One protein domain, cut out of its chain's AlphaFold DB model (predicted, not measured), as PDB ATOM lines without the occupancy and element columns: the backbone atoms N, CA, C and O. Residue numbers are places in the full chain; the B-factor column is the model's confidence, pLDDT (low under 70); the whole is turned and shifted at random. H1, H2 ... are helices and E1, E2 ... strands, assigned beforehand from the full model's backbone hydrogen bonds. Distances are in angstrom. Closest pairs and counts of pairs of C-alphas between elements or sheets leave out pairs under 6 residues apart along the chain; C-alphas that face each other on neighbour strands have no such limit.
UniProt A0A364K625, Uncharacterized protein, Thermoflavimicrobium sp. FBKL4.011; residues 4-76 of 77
ATOM      1  N   LYS A   4      -1.411  -2.238  53.797       78.19
ATOM      2  CA  LYS A   4      -1.741  -1.093  52.931       78.19
ATOM      3  C   LYS A   4      -0.711  -0.886  51.808       78.19
ATOM      4  O   LYS A   4      -1.098  -0.734  50.654       78.19
ATOM      5  N   GLN A   5       0.587  -0.976  52.117       78.44
ATOM      6  CA  GLN A   5       1.669  -0.847  51.126       78.44
ATOM      7  C   GLN A   5       1.657  -2.007  50.119       78.44
ATOM      8  O   GLN A   5       1.807  -1.787  48.920       78.44
ATOM      9  N   ARG A   6       1.397  -3.241  50.580       79.19
ATOM     10  CA  ARG A   6       1.271  -4.414  49.695       79.19
ATOM     11  C   ARG A   6       0.094  -4.285  48.720       79.19
ATOM     12  O   ARG A   6       0.245  -4.609  47.544       79.19
ATOM     13  N   LYS A   7      -1.057  -3.784  49.182       81.75
ATOM     14  CA  LYS A   7      -2.237  -3.539  48.332       81.75
ATOM     15  C   LYS A   7      -1.976  -2.435  47.302       81.75
ATOM     16  O   LYS A   7      -2.335  -2.609  46.141       81.75
ATOM     17  N   LEU A   8      -1.318  -1.346  47.702       80.69
ATOM     18  CA  LEU A   8      -0.922  -0.271  46.788       80.69
ATOM     19  C   LEU A   8       0.043  -0.778  45.709       80.69
ATOM     20  O   LEU A   8      -0.214  -0.573  44.528       80.69
ATOM     21  N   LYS A   9       1.083  -1.525  46.102       79.06
ATOM     22  CA  LYS A   9       2.053  -2.112  45.165       79.06
ATOM     23  C   LYS A   9       1.379  -3.012  44.128       79.06
ATOM     24  O   LYS A   9       1.664  -2.890  42.945       79.06
ATOM     25  N   LYS A  10       0.446  -3.875  44.551       81.19
ATOM     26  CA  LYS A  10      -0.325  -4.718  43.621       81.19
ATOM     27  C   LYS A  10      -1.140  -3.892  42.623       81.19
ATOM     28  O   LYS A  10      -1.125  -4.211  41.443       81.19
ATOM     29  N   ARG A  11      -1.813  -2.826  43.076       76.75
ATOM     30  CA  ARG A  11      -2.587  -1.945  42.181       76.75
ATOM     31  C   ARG A  11      -1.687  -1.250  41.164       76.75
ATOM     32  O   ARG A  11      -2.018  -1.260  39.987       76.75
ATOM     33  N   LEU A  12      -0.554  -0.697  41.603       78.19
ATOM     34  CA  LEU A  12       0.404  -0.031  40.713       78.19
ATOM     35  C   LEU A  12       0.954  -0.985  39.649       78.19
ATOM     36  O   LEU A  12       0.973  -0.621  38.482       78.19
ATOM     37  N   LEU A  13       1.292  -2.223  40.025       77.94
ATOM     38  CA  LEU A  13       1.738  -3.245  39.070       77.94
ATOM     39  C   LEU A  13       0.674  -3.551  38.004       77.94
ATOM     40  O   LEU A  13       0.995  -3.691  36.824       77.94
ATOM     41  N   SER A  14      -0.600  -3.640  38.399       76.56
ATOM     42  CA  SER A  14      -1.697  -3.834  37.446       76.56
ATOM     43  C   SER A  14      -1.859  -2.640  36.504       76.56
ATOM     44  O   SER A  14      -2.028  -2.843  35.304       76.56
ATOM     45  N   PHE A  15      -1.761  -1.412  37.024       75.75
ATOM     46  CA  PHE A  15      -1.786  -0.201  36.202       75.75
ATOM     47  C   PHE A  15      -0.626  -0.171  35.209       75.75
ATOM     48  O   PHE A  15      -0.868   0.011  34.024       75.75
ATOM     49  N   GLU A  16       0.603  -0.422  35.657       75.94
ATOM     50  CA  GLU A  16       1.796  -0.431  34.803       75.94
ATOM     51  C   GLU A  16       1.691  -1.481  33.686       75.94
ATOM     52  O   GLU A  16       2.008  -1.205  32.532       75.94
ATOM     53  N   THR A  17       1.155  -2.664  34.007       76.75
ATOM     54  CA  THR A  17       0.931  -3.740  33.025       76.75
ATOM     55  C   THR A  17      -0.083  -3.340  31.953       76.75
ATOM     56  O   THR A  17       0.105  -3.653  30.777       76.75
ATOM     57  N   ILE A  18      -1.168  -2.669  32.351       75.56
ATOM     58  CA  ILE A  18      -2.200  -2.195  31.423       75.56
ATOM     59  C   ILE A  18      -1.645  -1.068  30.556       75.56
ATOM     60  O   ILE A  18      -1.767  -1.127  29.333       75.56
ATOM     61  N   PHE A  19      -1.005  -0.086  31.187       76.06
ATOM     62  CA  PHE A  19      -0.505   1.112  30.527       76.06
ATOM     63  C   PHE A  19       0.585   0.775  29.512       76.06
ATOM     64  O   PHE A  19       0.528   1.258  28.392       76.06
ATOM     65  N   ARG A  20       1.499  -0.151  29.834       74.12
ATOM     66  CA  ARG A  20       2.549  -0.605  28.903       74.12
ATOM     67  C   ARG A  20       1.998  -1.194  27.598       74.12
ATOM     68  O   ARG A  20       2.690  -1.185  26.593       74.12
ATOM     69  N   LYS A  21       0.781  -1.745  27.611       79.56
ATOM     70  CA  LYS A  21       0.155  -2.352  26.423       79.56
ATOM     71  C   LYS A  21      -0.764  -1.405  25.656       79.56
ATOM     72  O   LYS A  21      -1.161  -1.745  24.549       79.56
ATOM     73  N   HIS A  22      -1.147  -0.287  26.268       86.56
ATOM     74  CA  HIS A  22      -2.194   0.605  25.763       86.56
ATOM     75  C   HIS A  22      -1.749   2.063  25.696       86.56
ATOM     76  O   HIS A  22      -2.578   2.965  25.573       86.56
ATOM     77  N   ALA A  23      -0.450   2.300  25.848       88.06
ATOM     78  CA  ALA A  23       0.132   3.614  25.761       88.06
ATOM     79  C   ALA A  23       1.532   3.552  25.157       88.06
ATOM     80  O   ALA A  23       2.330   2.686  25.517       88.06
ATOM     81  N   GLU A  24       1.829   4.510  24.288       86.88
ATOM     82  CA  GLU A  24       3.117   4.655  23.614       86.88
ATOM     83  C   GLU A  24       3.437   6.138  23.417       86.88
ATOM     84  O   GLU A  24       2.543   6.983  23.274       86.88
ATOM     85  N   ILE A  25       4.722   6.477  23.443       87.31
ATOM     86  CA  ILE A  25       5.182   7.845  23.225       87.31
ATOM     87  C   ILE A  25       5.437   8.025  21.730       87.31
ATOM     88  O   ILE A  25       6.173   7.261  21.125       87.31
ATOM     89  N   CYS A  26       4.845   9.054  21.127       86.75
ATOM     90  CA  CYS A  26       5.099   9.360  19.722       86.75
ATOM     91  C   CYS A  26       6.580   9.723  19.508       86.75
ATOM     92  O   CYS A  26       7.055  10.649  20.175       86.75
ATOM     93  N   PRO A  27       7.284   9.100  18.545       85.81
ATOM     94  CA  PRO A  27       8.703   9.376  18.306       85.81
ATOM     95  C   PRO A  27       8.947  10.815  17.835       85.81
ATOM     96  O   PRO A  27       9.955  11.429  18.178       85.81
ATOM     97  N   HIS A  28       7.992  11.403  17.116       88.44
ATOM     98  CA  HIS A  28       8.178  12.716  16.511       88.44
ATOM     99  C   HIS A  28       7.852  13.886  17.446       88.44
ATOM    100  O   HIS A  28       8.610  14.849  17.534       88.44
ATOM    101  N   CYS A  29       6.719  13.828  18.155       89.81
ATOM    102  CA  CYS A  29       6.249  14.938  18.997       89.81
ATOM    103  C   CYS A  29       6.309  14.650  20.503       89.81
ATOM    104  O   CYS A  29       5.918  15.503  21.307       89.81
ATOM    105  N   ARG A  30       6.758  13.448  20.891       86.38
ATOM    106  CA  ARG A  30       6.846  12.969  22.282       86.38
ATOM    107  C   ARG A  30       5.524  13.017  23.055       86.38
ATOM    108  O   ARG A  30       5.515  13.005  24.283       86.38
ATOM    109  N   ALA A  31       4.394  13.085  22.351       88.06
ATOM    110  CA  ALA A  31       3.087  12.993  22.979       88.06
ATOM    111  C   ALA A  31       2.830  11.568  23.462       88.06
ATOM    112  O   ALA A  31       3.090  10.606  22.741       88.06
ATOM    113  N   LEU A  32       2.268  11.447  24.661       88.19
ATOM    114  CA  LEU A  32       1.744  10.185  25.154       88.19
ATOM    115  C   LEU A  32       0.438   9.867  24.417       88.19
ATOM    116  O   LEU A  32      -0.559  10.572  24.582       88.19
ATOM    117  N   ASN A  33       0.442   8.810  23.614       86.88
ATOM    118  CA  ASN A  33      -0.755   8.274  22.982       86.88
ATOM    119  C   ASN A  33      -1.273   7.139  23.854       86.88
ATOM    120  O   ASN A  33      -0.529   6.215  24.150       86.88
ATOM    121  N   VAL A  34      -2.537   7.220  24.261       89.12
ATOM    122  CA  VAL A  34      -3.220   6.183  25.040       89.12
ATOM    123  C   VAL A  34      -4.439   5.736  24.250       89.12
ATOM    124  O   VAL A  34      -5.175   6.583  23.735       89.12
ATOM    125  N   TRP A  35      -4.669   4.430  24.165       89.56
ATOM    126  CA  TRP A  35      -5.856   3.857  23.535       89.56
ATOM    127  C   TRP A  35      -6.637   2.957  24.507       89.56
ATOM    128  O   TRP A  35      -6.072   2.451  25.479       89.56
ATOM    129  N   PRO A  36      -7.957   2.793  24.315       84.38
ATOM    130  CA  PRO A  36      -8.790   1.951  25.168       84.38
ATOM    131  C   PRO A  36      -8.377   0.474  25.192       84.38
ATOM    132  O   PRO A  36      -7.786  -0.058  24.253       84.38
ATOM    133  N   LEU A  37      -8.752  -0.212  26.277       81.88
ATOM    134  CA  LEU A  37      -8.593  -1.661  26.400       81.88
ATOM    135  C   LEU A  37      -9.371  -2.378  25.291       81.88
ATOM    136  O   LEU A  37     -10.581  -2.204  25.175       81.88
ATOM    137  N   GLY A  38      -8.678  -3.225  24.532       81.00
ATOM    138  CA  GLY A  38      -9.273  -3.982  23.426       81.00
ATOM    139  C   GLY A  38      -9.234  -3.265  22.076       81.00
ATOM    140  O   GLY A  38      -9.592  -3.875  21.071       81.00
ATOM    141  N   GLU A  39      -8.755  -2.021  22.026       82.75
ATOM    142  CA  GLU A  39      -8.466  -1.340  20.766       82.75
ATOM    143  C   GLU A  39      -7.029  -1.605  20.308       82.75
ATOM    144  O   GLU A  39      -6.117  -1.828  21.109       82.75
ATOM    145  N   ALA A  40      -6.830  -1.592  18.990       84.69
ATOM    146  CA  ALA A  40      -5.502  -1.660  18.403       84.69
ATOM    147  C   ALA A  40      -4.773  -0.320  18.570       84.69
ATOM    148  O   ALA A  40      -5.389   0.747  18.583       84.69
ATOM    149  N   MET A  41      -3.446  -0.390  18.637       84.62
ATOM    150  CA  MET A  41      -2.579   0.783  18.648       84.62
ATOM    151  C   MET A  41      -2.875   1.692  17.442       84.62
ATOM    152  O   MET A  41      -2.957   1.198  16.310       84.62
ATOM    153  N   PRO A  42      -3.044   3.010  17.650       87.00
ATOM    154  CA  PRO A  42      -3.315   3.929  16.558       87.00
ATOM    155  C   PRO A  42      -2.100   4.016  15.631       87.00
ATOM    156  O   PRO A  42      -0.967   4.174  16.079       87.00
ATOM    157  N   LYS A  43      -2.341   3.949  14.316       89.50
ATOM    158  CA  LYS A  43      -1.271   4.059  13.311       89.50
ATOM    159  C   LYS A  43      -0.641   5.448  13.273       89.50
ATOM    160  O   LYS A  43       0.506   5.572  12.865       89.50
ATOM    161  N   THR A  44      -1.384   6.477  13.670       91.56
ATOM    162  CA  THR A  44      -0.959   7.878  13.645       91.56
ATOM    163  C   THR A  44      -1.112   8.518  15.018       91.56
ATOM    164  O   THR A  44      -2.030   8.201  15.781       91.56
ATOM    165  N   CYS A  45      -0.206   9.433  15.347       90.62
ATOM    166  CA  CYS A  45      -0.302  10.220  16.563       90.62
ATOM    167  C   CYS A  45      -1.426  11.247  16.432       90.62
ATOM    168  O   CYS A  45      -1.406  12.062  15.520       90.62
ATOM    169  N   ARG A  46      -2.335  11.312  17.409       88.69
ATOM    170  CA  ARG A  46      -3.436  12.299  17.407       88.69
ATOM    171  C   ARG A  46      -2.987  13.760  17.542       88.69
ATOM    172  O   ARG A  46      -3.810  14.656  17.404       88.69
ATOM    173  N   ARG A  47      -1.729  14.008  17.925       91.31
ATOM    174  CA  ARG A  47      -1.207  15.363  18.163       91.31
ATOM    175  C   ARG A  47      -0.505  15.950  16.943       91.31
ATOM    176  O   ARG A  47      -0.640  17.143  16.706       91.31
ATOM    177  N   CYS A  48       0.307  15.155  16.253       92.38
ATOM    178  CA  CYS A  48       1.110  15.619  15.118       92.38
ATOM    179  C   CYS A  48       0.745  14.942  13.794       92.38
ATOM    180  O   CYS A  48       1.401  15.213  12.795       92.38
ATOM    181  N   ASP A  49      -0.244  14.046  13.802       92.75
ATOM    182  CA  ASP A  49      -0.746  13.280  12.653       92.75
ATOM    183  C   ASP A  49       0.307  12.437  11.913       92.75
ATOM    184  O   ASP A  49       0.034  11.866  10.858       92.75
ATOM    185  N   GLN A  50       1.499  12.285  12.492       90.12
ATOM    186  CA  GLN A  50       2.563  11.448  11.947       90.12
ATOM    187  C   GLN A  50       2.386   9.985  12.349       90.12
ATOM    188  O   GLN A  50       1.821   9.668  13.400       90.12
ATOM    189  N   THR A  51       2.875   9.090  11.497       89.12
ATOM    190  CA  THR A  51       2.806   7.642  11.696       89.12
ATOM    191  C   THR A  51       3.615   7.232  12.926       89.12
ATOM    192  O   THR A  51       4.751   7.648  13.095       89.12
ATOM    193  N   MET A  52       3.032   6.407  13.792       80.12
ATOM    194  CA  MET A  52       3.668   5.945  15.033       80.12
ATOM    195  C   MET A  52       4.713   4.843  14.798       80.12
ATOM    196  O   MET A  52       5.475   4.535  15.703       80.12
ATOM    197  N   SER A  53       4.756   4.244  13.602       69.81
ATOM    198  CA  SER A  53       5.694   3.177  13.251       69.81
ATOM    199  C   SER A  53       6.858   3.699  12.406       69.81
ATOM    200  O   SER A  53       6.743   3.803  11.183       69.81
ATOM    201  N   GLU A  54       8.001   3.930  13.039       54.75
ATOM    202  CA  GLU A  54       9.295   3.742  12.385       54.75
ATOM    203  C   GLU A  54       9.891   2.459  12.983       54.75
ATOM    204  O   GLU A  54       9.927   2.280  14.198       54.75
ATOM    205  N   ASN A  55      10.201   1.492  12.118       54.84
ATOM    206  CA  ASN A  55      10.678   0.157  12.475       54.84
ATOM    207  C   ASN A  55      11.972   0.210  13.300       54.84
ATOM    208  O   ASN A  55      13.034   0.086  12.710       54.84
ATOM    209  N   GLU A  56      11.897   0.266  14.627       46.31
ATOM    210  CA  GLU A  56      12.998  -0.142  15.513       46.31
ATOM    211  C   GLU A  56      12.431  -0.807  16.773       46.31
ATOM    212  O   GLU A  56      12.422  -0.267  17.877       46.31
ATOM    213  N   GLN A  57      11.959  -2.047  16.611       46.66
ATOM    214  CA  GLN A  57      11.498  -2.922  17.697       46.66
ATOM    215  C   GLN A  57      12.605  -3.338  18.695       46.66
ATOM    216  O   GLN A  57      12.400  -4.263  19.483       46.66
ATOM    217  N   GLU A  58      13.764  -2.677  18.703       45.28
ATOM    218  CA  GLU A  58      14.945  -3.145  19.430       45.28
ATOM    219  C   GLU A  58      15.524  -2.145  20.450       45.28
ATOM    220  O   GLU A  58      16.189  -2.583  21.389       45.28
ATOM    221  N   GLU A  59      15.184  -0.849  20.413       46.09
ATOM    222  CA  GLU A  59      15.836   0.138  21.302       46.09
ATOM    223  C   GLU A  59      15.052   0.532  22.574       46.09
ATOM    224  O   GLU A  59      15.658   0.892  23.593       46.09
ATOM    225  N   GLU A  60      13.722   0.382  22.622       46.16
ATOM    226  CA  GLU A  60      12.925   0.868  23.768       46.16
ATOM    227  C   GLU A  60      13.003   0.007  25.041       46.16
ATOM    228  O   GLU A  60      12.648   0.464  26.138       46.16
ATOM    229  N   ARG A  61      13.547  -1.216  24.962       46.22
ATOM    230  CA  ARG A  61      13.841  -2.003  26.179       46.22
ATOM    231  C   ARG A  61      14.846  -1.294  27.089       46.22
ATOM    232  O   ARG A  61      14.842  -1.539  28.296       46.22
ATOM    233  N   THR A  62      15.655  -0.388  26.546       47.66
ATOM    234  CA  THR A  62      16.738   0.286  27.270       47.66
ATOM    235  C   THR A  62      16.230   1.438  28.146       47.66
ATOM    236  O   THR A  62      16.703   1.615  29.271       47.66
ATOM    237  N   ILE A  63      15.205   2.174  27.696       50.91
ATOM    238  CA  ILE A  63      14.674   3.345  28.421       50.91
ATOM    239  C   ILE A  63      13.809   2.914  29.618       50.91
ATOM    240  O   ILE A  63      13.894   3.491  30.704       50.91
ATOM    241  N   TYR A  64      13.032   1.835  29.486       46.41
ATOM    242  CA  TYR A  64      12.275   1.295  30.625       46.41
ATOM    243  C   TYR A  64      13.180   0.642  31.687       46.41
ATOM    244  O   TYR A  64      12.855   0.654  32.880       46.41
ATOM    245  N   PHE A  65      14.341   0.108  31.290       44.12
ATOM    246  CA  PHE A  65      15.305  -0.461  32.235       44.12
ATOM    247  C   PHE A  65      16.026   0.623  33.053       44.12
ATOM    248  O   PHE A  65      16.251   0.437  34.250       44.12
ATOM    249  N   SER A  66      16.319   1.789  32.469       44.84
ATOM    250  CA  SER A  66      16.985   2.887  33.189       44.84
ATOM    251  C   SER A  66      16.077   3.572  34.222       44.84
ATOM    252  O   SER A  66      16.538   3.903  35.316       44.84
ATOM    253  N   LEU A  67      14.768   3.682  33.960       45.16
ATOM    254  CA  LEU A  67      13.801   4.220  34.933       45.16
ATOM    255  C   LEU A  67      13.647   3.327  36.176       45.16
ATOM    256  O   LEU A  67      13.552   3.832  37.296       45.16
ATOM    257  N   SER A  68      13.683   2.002  36.008       52.62
ATOM    258  CA  SER A  68      13.616   1.058  37.138       52.62
ATOM    259  C   SER A  68      14.909   1.000  37.966       52.62
ATOM    260  O   SER A  68      14.858   0.680  39.159       52.62
ATOM    261  N   ARG A  69      16.057   1.356  37.375       45.34
ATOM    262  CA  ARG A  69      17.343   1.476  38.079       45.34
ATOM    263  C   ARG A  69      17.413   2.761  38.915       45.34
ATOM    264  O   ARG A  69      17.715   2.677  40.103       45.34
ATOM    265  N   ASN A  70      16.979   3.896  38.362       49.16
ATOM    266  CA  ASN A  70      16.902   5.170  39.091       49.16
ATOM    267  C   ASN A  70      15.926   5.119  40.281       49.16
ATOM    268  O   ASN A  70      16.203   5.679  41.338       49.16
ATOM    269  N   GLN A  71      14.807   4.393  40.167       50.12
ATOM    270  CA  GLN A  71      13.886   4.216  41.300       50.12
ATOM    271  C   GLN A  71      14.484   3.400  42.457       50.12
ATOM    272  O   GLN A  71      14.083   3.601  43.603       50.12
ATOM    273  N   ARG A  72      15.434   2.488  42.192       50.91
ATOM    274  CA  ARG A  72      16.136   1.760  43.263       50.91
ATOM    275  C   ARG A  72      17.154   2.645  43.973       50.91
ATOM    276  O   ARG A  72      17.250   2.557  45.187       50.91
ATOM    277  N   GLU A  73      17.861   3.512  43.258       50.88
ATOM    278  CA  GLU A  73      18.851   4.408  43.874       50.88
ATOM    279  C   GLU A  73      18.193   5.458  44.784       50.88
ATOM    280  O   GLU A  73      18.693   5.720  45.873       50.88
ATOM    281  N   ILE A  74      17.009   5.966  44.422       54.31
ATOM    282  CA  ILE A  74      16.270   6.956  45.230       54.31
ATOM    283  C   ILE A  74      15.692   6.358  46.531       54.31
ATOM    284  O   ILE A  74      15.493   7.076  47.504       54.31
ATOM    285  N   LEU A  75      15.406   5.053  46.573       45.19
ATOM    286  CA  LEU A  75      14.801   4.383  47.738       45.19
ATOM    287  C   LEU A  75      15.822   3.781  48.720       45.19
ATOM    288  O   LEU A  75      15.413   3.224  49.740       45.19
ATOM    289  N   HIS A  76      17.118   3.854  48.409       43.84
ATOM    290  CA  HIS A  76      18.201   3.265  49.202       43.84
ATOM    291  C   HIS A  76      19.178   4.299  49.794       43.84
ATOM    292  O   HIS A  76      20.222   3.897  50.309       43.84
TER     293      HIS A  76
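AT A GLANCE: This is residues 4 to 76 of the 77 residues of an uncharacterized protein of Thermoflavimicrobium sp. FBKL4.011 (UniProt A0A364K625). Picture a small head with two long helical arms, H1 and H2, which reach out from it to the same side and leave an open gap between them. The head holds the E1 and E2 hairpin and most of the unnamed stretch of residues 35 to 60, while residues 4 to 17 of H1 and residues 55 to 76, with H2, stick out. You are reading 73 printed residues with two named helices and two named strands, in the order H1 E1 E2 H2; the sheet, E1 - E2, is antiparallel and the class is mostly helix. The whole is loose, with a radius of gyration of the C-alphas of 14.9 A, and elongated, spanning 42 by 26 by 20 A.

HOW THE PARTS SIT: Start with H1, residues 4 to 22, which a tight link joins to E1, residues 23 to 25. A short link leads on to E2, residues 32 to 34, the antiparallel neighbour of E1 at 158 degrees; the two form a hairpin. Look there for N 24 and O 33, 2.9 A apart, and N 33 and O 24, 2.8 A apart, both within hydrogen-bond range. The closest C-alphas of H1 and E2 are those of His 22 and Val 34, 5.7 A apart. H2, residues 61 to 74, is apart from H1 and from E1. Of the O i to N i+4 pairs, 14 of 15 in H1 and 8 of 10 in H2 are within hydrogen-bond range.

IN THESE COORDINATES: Find C-alpha 4 at (-1.741, -1.093, 52.931); from there H1 runs 27.2 A to C-alpha 22. E1 and E2 have three residues each. H2 runs 21.2 A from C-alpha 61 at (13.841, -2.003, 26.179) to C-alpha 74 at (16.270, 6.956, 45.230).

THE WHOLE: The two C-alphas farthest apart are those of Lys 4 and Gln 50, 43.1 A. The printed part has no cut, and its long link, of 26 residues, joins E2 to H2. Confidence is low, with pLDDT under 70, at residues 53 to 76.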